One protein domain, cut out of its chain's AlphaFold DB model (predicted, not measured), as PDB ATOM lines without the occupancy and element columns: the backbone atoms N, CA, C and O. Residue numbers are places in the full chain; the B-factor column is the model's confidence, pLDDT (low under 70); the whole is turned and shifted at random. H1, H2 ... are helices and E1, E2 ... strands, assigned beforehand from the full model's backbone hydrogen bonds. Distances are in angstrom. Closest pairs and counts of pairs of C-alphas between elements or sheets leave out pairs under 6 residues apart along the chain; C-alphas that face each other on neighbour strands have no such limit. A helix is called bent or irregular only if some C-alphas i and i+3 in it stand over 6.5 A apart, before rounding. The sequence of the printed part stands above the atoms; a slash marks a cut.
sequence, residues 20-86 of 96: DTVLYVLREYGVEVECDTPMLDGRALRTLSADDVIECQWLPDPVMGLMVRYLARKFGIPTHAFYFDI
ATOM      1  N   ASP A  20      32.879  16.597  -5.764       90.44
ATOM      2  CA  ASP A  20      33.019  16.906  -4.342       90.44
ATOM      3  C   ASP A  20      32.487  18.302  -4.005       90.44
ATOM      4  O   ASP A  20      31.846  18.473  -2.972       90.44
ATOM      5  N   THR A  21      32.636  19.272  -4.912       91.38
ATOM      6  CA  THR A  21      32.033  20.602  -4.765       91.38
ATOM      7  C   THR A  21      30.508  20.535  -4.796       91.38
ATOM      8  O   THR A  21      29.848  21.149  -3.965       91.38
ATOM      9  N   VAL A  22      29.929  19.758  -5.717       92.50
ATOM     10  CA  VAL A  22      28.470  19.572  -5.779       92.50
ATOM     11  C   VAL A  22      27.957  18.917  -4.498       92.50
ATOM     12  O   VAL A  22      26.974  19.381  -3.929       92.50
ATOM     13  N   LEU A  23      28.634  17.870  -4.019       93.00
ATOM     14  CA  LEU A  23      28.273  17.182  -2.776       93.00
ATOM     15  C   LEU A  23      28.419  18.078  -1.543       93.00
ATOM     16  O   LEU A  23      27.607  17.975  -0.627       93.00
ATOM     17  N   TYR A  24      29.437  18.937  -1.513       93.38
ATOM     18  CA  TYR A  24      29.630  19.917  -0.450       93.38
ATOM     19  C   TYR A  24      28.452  20.892  -0.384       93.38
ATOM     20  O   TYR A  24      27.792  20.976   0.647       93.38
ATOM     21  N   VAL A  25      28.112  21.533  -1.507       93.69
ATOM     22  CA  VAL A  25      26.995  22.490  -1.567       93.69
ATOM     23  C   VAL A  25      25.664  21.822  -1.222       93.69
ATOM     24  O   VAL A  25      24.868  22.396  -0.491       93.69
ATOM     25  N   LEU A  26      25.420  20.594  -1.689       94.88
ATOM     26  CA  LEU A  26      24.223  19.839  -1.305       94.88
ATOM     27  C   LEU A  26      24.109  19.703   0.224       94.88
ATOM     28  O   LEU A  26      23.061  20.012   0.786       94.88
ATOM     29  N   ARG A  27      25.196  19.321   0.901       95.00
ATOM     30  CA  ARG A  27      25.220  19.159   2.364       95.00
ATOM     31  C   ARG A  27      25.046  20.473   3.117       95.00
ATOM     32  O   ARG A  27      24.314  20.496   4.100       95.00
ATOM     33  N   GLU A  28      25.667  21.557   2.652       94.88
ATOM     34  CA  GLU A  28      25.504  22.897   3.245       94.88
ATOM     35  C   GLU A  28      24.040  23.364   3.220       94.88
ATOM     36  O   GLU A  28      23.584  24.055   4.127       94.88
ATOM     37  N   TYR A  29      23.275  22.934   2.214       94.62
ATOM     38  CA  TYR A  29      21.844  23.214   2.091       94.62
ATOM     39  C   TYR A  29      20.948  22.141   2.730       94.62
ATOM     40  O   TYR A  29      19.748  22.107   2.468       94.62
ATOM     41  N   GLY A  30      21.506  21.276   3.583       94.12
ATOM     42  CA  GLY A  30      20.741  20.283   4.340       94.12
ATOM     43  C   GLY A  30      20.349  19.034   3.549       94.12
ATOM     44  O   GLY A  30      19.494  18.283   4.006       94.12
ATOM     45  N   VAL A  31      20.962  18.789   2.386       96.38
ATOM     46  CA  VAL A  31      20.774  17.535   1.646       96.38
ATOM     47  C   VAL A  31      21.710  16.469   2.205       96.38
ATOM     48  O   VAL A  31      22.939  16.562   2.110       96.38
ATOM     49  N   GLU A  32      21.121  15.423   2.765       95.94
ATOM     50  CA  GLU A  32      21.820  14.215   3.174       95.94
ATOM     51  C   GLU A  32      22.284  13.444   1.933       95.94
ATOM     52  O   GLU A  32      21.580  13.348   0.928       95.94
ATOM     53  N   VAL A  33      23.511  12.920   1.987       93.06
ATOM     54  CA  VAL A  33      24.146  12.221   0.864       93.06
ATOM     55  C   VAL A  33      24.602  10.852   1.332       93.06
ATOM     56  O   VAL A  33      25.653  10.725   1.969       93.06
ATOM     57  N   GLU A  34      23.863   9.829   0.933       91.06
ATOM     58  CA  GLU A  34      24.210   8.433   1.156       91.06
ATOM     59  C   GLU A  34      24.915   7.846  -0.072       91.06
ATOM     60  O   GLU A  34      24.681   8.229  -1.223       91.06
ATOM     61  N   CYS A  35      25.862   6.944   0.176       82.38
ATOM     62  CA  CYS A  35      26.589   6.245  -0.874       82.38
ATOM     63  C   CYS A  35      26.050   4.827  -0.991       82.38
ATOM     64  O   CYS A  35      26.422   3.966  -0.194       82.38
ATOM     65  N   ASP A  36      25.255   4.574  -2.021       72.00
ATOM     66  CA  ASP A  36      24.751   3.240  -2.285       72.00
ATOM     67  C   ASP A  36      25.741   2.496  -3.169       72.00
ATOM     68  O   ASP A  36      26.087   2.952  -4.257       72.00
ATOM     69  N   THR A  37      26.229   1.378  -2.626       69.19
ATOM     70  CA  THR A  37      27.107   0.353  -3.218       69.19
ATOM     71  C   THR A  37      27.993   0.837  -4.379       69.19
ATOM     72  O   THR A  37      27.504   0.992  -5.501       69.19
ATOM     73  N   PRO A  38      29.314   1.004  -4.180       66.25
ATOM     74  CA  PRO A  38      30.205   1.340  -5.285       66.25
ATOM     75  C   PRO A  38      30.110   0.263  -6.374       66.25
ATOM     76  O   PRO A  38      30.286  -0.926  -6.099       66.25
ATOM     77  N   MET A  39      29.824   0.666  -7.612       66.69
ATOM     78  CA  MET A  39      29.919  -0.247  -8.744       66.69
ATOM     79  C   MET A  39      31.385  -0.514  -9.086       66.69
ATOM     80  O   MET A  39      32.279   0.287  -8.807       66.69
ATOM     81  N   LEU A  40      31.633  -1.669  -9.712       65.44
ATOM     82  CA  LEU A  40      32.965  -2.122 -10.134       65.44
ATOM     83  C   LEU A  40      33.665  -1.149 -11.103       65.44
ATOM     84  O   LEU A  40      34.879  -1.224 -11.266       65.44
ATOM     85  N   ASP A  41      32.919  -0.239 -11.733       66.81
ATOM     86  CA  ASP A  41      33.417   0.806 -12.632       66.81
ATOM     87  C   ASP A  41      33.772   2.125 -11.913       66.81
ATOM     88  O   ASP A  41      34.092   3.123 -12.562       66.81
ATOM     89  N   GLY A  42      33.712   2.150 -10.576       63.16
ATOM     90  CA  GLY A  42      34.015   3.326  -9.760       63.16
ATOM     91  C   GLY A  42      32.909   4.383  -9.748       63.16
ATOM     92  O   GLY A  42      33.079   5.442  -9.137       63.16
ATOM     93  N   ARG A  43      31.765   4.121 -10.392       69.12
ATOM     94  CA  ARG A  43      30.573   4.955 -10.248       69.12
ATOM     95  C   ARG A  43      29.853   4.538  -8.970       69.12
ATOM     96  O   ARG A  43      29.698   3.357  -8.681       69.12
ATOM     97  N   ALA A  44      29.408   5.517  -8.195       75.19
ATOM     98  CA  ALA A  44      28.582   5.273  -7.020       75.19
ATOM     99  C   ALA A  44      27.212   5.893  -7.257       75.19
ATOM    100  O   ALA A  44      27.126   7.061  -7.660       75.19
ATOM    101  N   LEU A  45      26.165   5.110  -7.007       85.44
ATOM    102  CA  LEU A  45      24.822   5.650  -6.919       85.44
ATOM    103  C   LEU A  45      24.757   6.441  -5.611       85.44
ATOM    104  O   LEU A  45      25.203   5.974  -4.561       85.44
ATOM    105  N   ARG A  46      24.280   7.678  -5.681       89.19
ATOM    106  CA  ARG A  46      24.111   8.528  -4.505       89.19
ATOM    107  C   ARG A  46      22.628   8.674  -4.247       89.19
ATOM    108  O   ARG A  46      21.913   9.101  -5.154       89.19
ATOM    109  N   THR A  47      22.200   8.360  -3.035       93.50
ATOM    110  CA  THR A  47      20.875   8.748  -2.563       93.50
ATOM    111  C   THR A  47      21.002  10.104  -1.886       93.50
ATOM    112  O   THR A  47      21.855  10.310  -1.025       93.50
ATOM    113  N   LEU A  48      20.219  11.053  -2.379       95.00
ATOM    114  CA  LEU A  48      20.174  12.438  -1.947       95.00
ATOM    115  C   LEU A  48      18.801  12.680  -1.326       95.00
ATOM    116  O   LEU A  48      17.790  12.460  -2.000       95.00
ATOM    117  N   SER A  49      18.756  13.138  -0.083       96.00
ATOM    118  CA  SER A  49      17.497  13.367   0.628       96.00
ATOM    119  C   SER A  49      17.488  14.692   1.378       96.00
ATOM    120  O   SER A  49      18.465  15.057   2.020       96.00
ATOM    121  N   ALA A  50      16.375  15.416   1.291       95.75
ATOM    122  CA  ALA A  50      16.081  16.585   2.116       95.75
ATOM    123  C   ALA A  50      14.566  16.719   2.266       95.75
ATOM    124  O   ALA A  50      13.840  16.618   1.273       95.75
ATOM    125  N   ASP A  51      14.101  16.959   3.492       91.31
ATOM    126  CA  ASP A  51      12.678  17.003   3.840       91.31
ATOM    127  C   ASP A  51      11.926  15.765   3.295       91.31
ATOM    128  O   ASP A  51      12.290  14.631   3.601       91.31
ATOM    129  N   ASP A  52      10.914  15.970   2.445       91.75
ATOM    130  CA  ASP A  52      10.120  14.912   1.799       91.75
ATOM    131  C   ASP A  52      10.630  14.540   0.387       91.75
ATOM    132  O   ASP A  52       9.952  13.840  -0.376       91.75
ATOM    133  N   VAL A  53      11.807  15.031  -0.013       94.00
ATOM    134  CA  VAL A  53      12.387  14.806  -1.343       94.00
ATOM    135  C   VAL A  53      13.514  13.787  -1.257       94.00
ATOM    136  O   VAL A  53      14.514  14.012  -0.584       94.00
ATOM    137  N   ILE A  54      13.384  12.698  -2.018       94.31
ATOM    138  CA  ILE A  54      14.425  11.682  -2.205       94.31
ATOM    139  C   ILE A  54      14.761  11.584  -3.694       94.31
ATOM    140  O   ILE A  54      13.874  11.599  -4.554       94.31
ATOM    141  N   GLU A  55      16.050  11.491  -4.002       93.50
ATOM    142  CA  GLU A  55      16.576  11.419  -5.357       93.50
ATOM    143  C   GLU A  55      17.794  10.487  -5.417       93.50
ATOM    144  O   GLU A  55      18.789  10.714  -4.734       93.50
ATOM    145  N   CYS A  56      17.759   9.469  -6.279       92.06
ATOM    146  CA  CYS A  56      18.906   8.588  -6.510       92.06
ATOM    147  C   CYS A  56      19.577   8.974  -7.829       92.06
ATOM    148  O   CYS A  56      18.961   8.856  -8.891       92.06
ATOM    149  N   GLN A  57      20.831   9.426  -7.784       90.56
ATOM    150  CA  GLN A  57      21.541   9.894  -8.974       90.56
ATOM    151  C   GLN A  57      22.952   9.344  -9.100       90.56
ATOM    152  O   GLN A  57      23.705   9.204  -8.134       90.56
ATOM    153  N   TRP A  58      23.329   9.099 -10.352       88.00
ATOM    154  CA  TRP A  58      24.720   8.892 -10.721       88.00
ATOM    155  C   TRP A  58      25.384  10.252 -10.860       88.00
ATOM    156  O   TRP A  58      25.077  11.011 -11.780       88.00
ATOM    157  N   LEU A  59      26.312  10.551  -9.954       88.06
ATOM    158  CA  LEU A  59      27.112  11.768 -10.024       88.06
ATOM    159  C   LEU A  59      28.484  11.425 -10.624       88.06
ATOM    160  O   LEU A  59      29.354  10.910  -9.905       88.06
ATOM    161  N   PRO A  60      28.686  11.638 -11.943       86.69
ATOM    162  CA  PRO A  60      30.004  11.510 -12.548       86.69
ATOM    163  C   PRO A  60      30.942  12.579 -11.986       86.69
ATOM    164  O   PRO A  60      30.505  13.535 -11.349       86.69
ATOM    165  N   ASP A  61      32.235  12.406 -12.223       87.00
ATOM    166  CA  ASP A  61      33.224  13.431 -11.921       87.00
ATOM    167  C   ASP A  61      33.966  13.803 -13.215       87.00
ATOM    168  O   ASP A  61      34.638  12.936 -13.784       87.00
ATOM    169  N   PRO A  62      33.803  15.034 -13.735       89.06
ATOM    170  CA  PRO A  62      33.001  16.133 -13.183       89.06
ATOM    171  C   PRO A  62      31.482  15.956 -13.388       89.06
ATOM    172  O   PRO A  62      31.025  15.238 -14.280       89.06
ATOM    173  N   VAL A  63      30.683  16.659 -12.580       89.50
ATOM    174  CA  VAL A  63      29.223  16.744 -12.717       89.50
ATOM    175  C   VAL A  63      28.880  17.794 -13.773       89.50
ATOM    176  O   VAL A  63      29.313  18.942 -13.691       89.50
ATOM    177  N   MET A  64      28.086  17.408 -14.775       90.38
ATOM    178  CA  MET A  64      27.685  18.301 -15.869       90.38
ATOM    179  C   MET A  64      26.745  19.414 -15.393       90.38
ATOM    180  O   MET A  64      25.897  19.188 -14.528       90.38
ATOM    181  N   GLY A  65      26.810  20.587 -16.031       89.25
ATOM    182  CA  GLY A  65      25.988  21.745 -15.656       89.25
ATOM    183  C   GLY A  65      24.474  21.485 -15.677       89.25
ATOM    184  O   GLY A  65      23.756  22.002 -14.823       89.25
ATOM    185  N   LEU A  66      23.967  20.638 -16.588       89.81
ATOM    186  CA  LEU A  66      22.558  20.209 -16.564       89.81
ATOM    187  C   LEU A  66      22.187  19.484 -15.273       89.81
ATOM    188  O   LEU A  66      21.125  19.752 -14.718       89.81
ATOM    189  N   MET A  67      23.055  18.590 -14.798       91.62
ATOM    190  CA  MET A  67      22.826  17.853 -13.559       91.62
ATOM    191  C   MET A  67      22.859  18.803 -12.361       91.62
ATOM    192  O   MET A  67      21.980  18.739 -11.510       91.62
ATOM    193  N   VAL A  68      23.793  19.759 -12.335       91.38
ATOM    194  CA  VAL A  68      23.831  20.801 -11.291       91.38
ATOM    195  C   VAL A  68      22.529  21.607 -11.272       91.38
ATOM    196  O   VAL A  68      21.912  21.760 -10.221       91.38
ATOM    197  N   ARG A  69      22.050  22.076 -12.433       91.00
ATOM    198  CA  ARG A  69      20.774  22.810 -12.538       91.00
ATOM    199  C   ARG A  69      19.574  21.963 -12.114       91.00
ATOM    200  O   ARG A  69      18.649  22.485 -11.492       91.00
ATOM    201  N   TYR A  70      19.585  20.678 -12.456       93.50
ATOM    202  CA  TYR A  70      18.555  19.734 -12.042       93.50
ATOM    203  C   TYR A  70      18.506  19.598 -10.516       93.50
ATOM    204  O   TYR A  70      17.449  19.822  -9.930       93.50
ATOM    205  N   LEU A  71      19.645  19.317  -9.877       94.12
ATOM    206  CA  LEU A  71      19.755  19.175  -8.422       94.12
ATOM    207  C   LEU A  71      19.380  20.471  -7.697       94.12
ATOM    208  O   LEU A  71      18.604  20.437  -6.746       94.12
ATOM    209  N   ALA A  72      19.847  21.615  -8.206       93.25
ATOM    210  CA  ALA A  72      19.491  22.934  -7.697       93.25
ATOM    211  C   ALA A  72      17.969  23.133  -7.660       93.25
ATOM    212  O   ALA A  72      17.400  23.496  -6.635       93.25
ATOM    213  N   ARG A  73      17.276  22.820  -8.760       94.75
ATOM    214  CA  ARG A  73      15.815  22.914  -8.817       94.75
ATOM    215  C   ARG A  73      15.125  21.884  -7.923       94.75
ATOM    216  O   ARG A  73      14.115  22.218  -7.314       94.75
ATOM    217  N   LYS A  74      15.630  20.648  -7.884       95.50
ATOM    218  CA  LYS A  74      15.028  19.533  -7.140       95.50
ATOM    219  C   LYS A  74      15.013  19.802  -5.634       95.50
ATOM    220  O   LYS A  74      13.996  19.549  -5.003       95.50
ATOM    221  N   PHE A  75      16.103  20.355  -5.109       95.38
ATOM    222  CA  PHE A  75      16.287  20.632  -3.681       95.38
ATOM    223  C   PHE A  75      16.086  22.107  -3.306       95.38
ATOM    224  O   PHE A  75      16.373  22.505  -2.186       95.38
ATOM    225  N   GLY A  76      15.613  22.947  -4.236       94.19
ATOM    226  CA  GLY A  76      15.370  24.368  -3.964       94.19
ATOM    227  C   GLY A  76      16.635  25.191  -3.677       94.19
ATOM    228  O   GLY A  76      16.547  26.262  -3.080       94.19
ATOM    229  N   ILE A  77      17.805  24.725  -4.118       93.19
ATOM    230  CA  ILE A  77      19.093  25.389  -3.904       93.19
ATOM    231  C   ILE A  77      19.306  26.441  -5.003       93.19
ATOM    232  O   ILE A  77      19.191  26.123  -6.193       93.19
ATOM    233  N   PRO A  78      19.656  27.694  -4.668       90.44
ATOM    234  CA  PRO A  78      19.982  28.694  -5.676       90.44
ATOM    235  C   PRO A  78      21.167  28.248  -6.540       90.44
ATOM    236  O   PRO A  78      22.235  27.939  -6.025       90.44
ATOM    237  N   THR A  79      21.028  28.266  -7.871       87.12
ATOM    238  CA  THR A  79      22.087  27.780  -8.781       87.12
ATOM    239  C   THR A  79      23.432  28.479  -8.562       87.12
ATOM    240  O   THR A  79      24.470  27.849  -8.720       87.12
ATOM    241  N   HIS A  80      23.440  29.752  -8.153       86.00
ATOM    242  CA  HIS A  80      24.675  30.483  -7.864       86.00
ATOM    243  C   HIS A  80      25.461  29.907  -6.674       86.00
ATOM    244  O   HIS A  80      26.682  30.030  -6.665       86.00
ATOM    245  N   ALA A  81      24.814  29.224  -5.724       87.31
ATOM    246  CA  ALA A  81      25.496  28.577  -4.601       87.31
ATOM    247  C   ALA A  81      26.522  27.531  -5.069       87.31
ATOM    248  O   ALA A  81      27.579  27.379  -4.472       87.31
ATOM    249  N   PHE A  82      26.258  26.877  -6.203       86.56
ATOM    250  CA  PHE A  82      27.176  25.905  -6.795       86.56
ATOM    251  C   PHE A  82      28.402  26.535  -7.473       86.56
ATOM    252  O   PHE A  82      29.398  25.848  -7.664       86.56
ATOM    253  N   TYR A  83      28.351  27.816  -7.855       82.44
ATOM    254  CA  TYR A  83      29.383  28.442  -8.697       82.44
ATOM    255  C   TYR A  83      30.123  29.608  -8.034       82.44
ATOM    256  O   TYR A  83      31.219  29.947  -8.474       82.44
ATOM    257  N   PHE A  84      29.554  30.239  -7.006       71.25
ATOM    258  CA  PHE A  84      30.133  31.448  -6.412       71.25
ATOM    259  C   PHE A  84      31.110  31.163  -5.262       71.25
ATOM    260  O   PHE A  84      32.032  31.952  -5.066       71.25
ATOM    261  N   ASP A  85      31.006  30.016  -4.587       53.75
ATOM    262  CA  ASP A  85      31.861  29.704  -3.426       53.75
ATOM    263  C   ASP A  85      33.276  29.219  -3.802       53.75
ATOM    264  O   ASP A  85      34.226  29.299  -3.032       53.75
ATOM    265  N   ILE A  86      33.471  28.799  -5.054       51.44
ATOM    266  CA  ILE A  86      34.751  28.261  -5.556       51.44
ATOM    267  C   ILE A  86      35.780  29.381  -5.808       51.44
ATOM    268  O   ILE A  86      36.958  29.125  -6.046       51.44
TER     269      ILE A  86
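What this domain is: This is residues 20 to 86 of the 96 residues of an uncharacterized protein of Allochromatium tepidum (UniProt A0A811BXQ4). A small wall of three antiparallel strands, E1, E2 and E3, has H1 and H2 side by side next to it, H1 over E1 and H2 only grazing the sheet, while the short H3 packs on H1 away from the strands. The link between E1 and E2 lies at the far end from H3. The printed part has 67 residues, in the order H1 E1 E2 E3 H2 H3, class mixed; it is compact, with a radius of gyration of the C-alphas of 11.5 A and spans of 34 by 27 by 18 A.

Where its parts are: Find C-alpha 20 at (33.019, 16.906, -4.342); from there H1 runs to residue 28, 12.2 A. Next come E1, residues 32 to 38, 17.5 A, E2, residues 44 to 50, 19.2 A, and E3, residues 53 to 58, 16.6 A. H2, residues 65 to 74, spans 14.1 A. H3, residues 81 to 86, ends at C-alpha 86, (34.751, 28.261, -5.556); it is irregular, but only just: C-alphas 82 and 85 are 6.9 A apart.

How they stand to each other: The strands form a meander, each the antiparallel neighbour of the one before, in two hairpins. Look at N 34 and O 47, 2.8 A, for E1 and E2, and N 48 and O 55, 2.8 A, for E2 and E3. H1 is on the sheet at a height of 8.8 A; its closest C-alpha pair with E1 is Arg 27 and Val 33, 7.2 A. H1 and H2 are close but not clearly touching, Val 22 to Val 68 being their closest C-alphas at 7.3 A, at a shallow tilt of 14 degrees, the same way. H1 touches H3, closest at the C-alphas of Val 25 and Phe 82, 6.2 A, at a steep tilt of 61 degrees. Every O i to N i+4 pair is within hydrogen-bond range in H1 and H2; H3 has 0 of 2, and 0 of 3 O i to N i+3 pairs.

The domain as a whole: The C-alphas farthest apart, Leu 40 and Phe 84, are 33.9 A apart. The printed part has no cut and no long link. pLDDT is under 70 at residues 37 to 43 and 85 to 86.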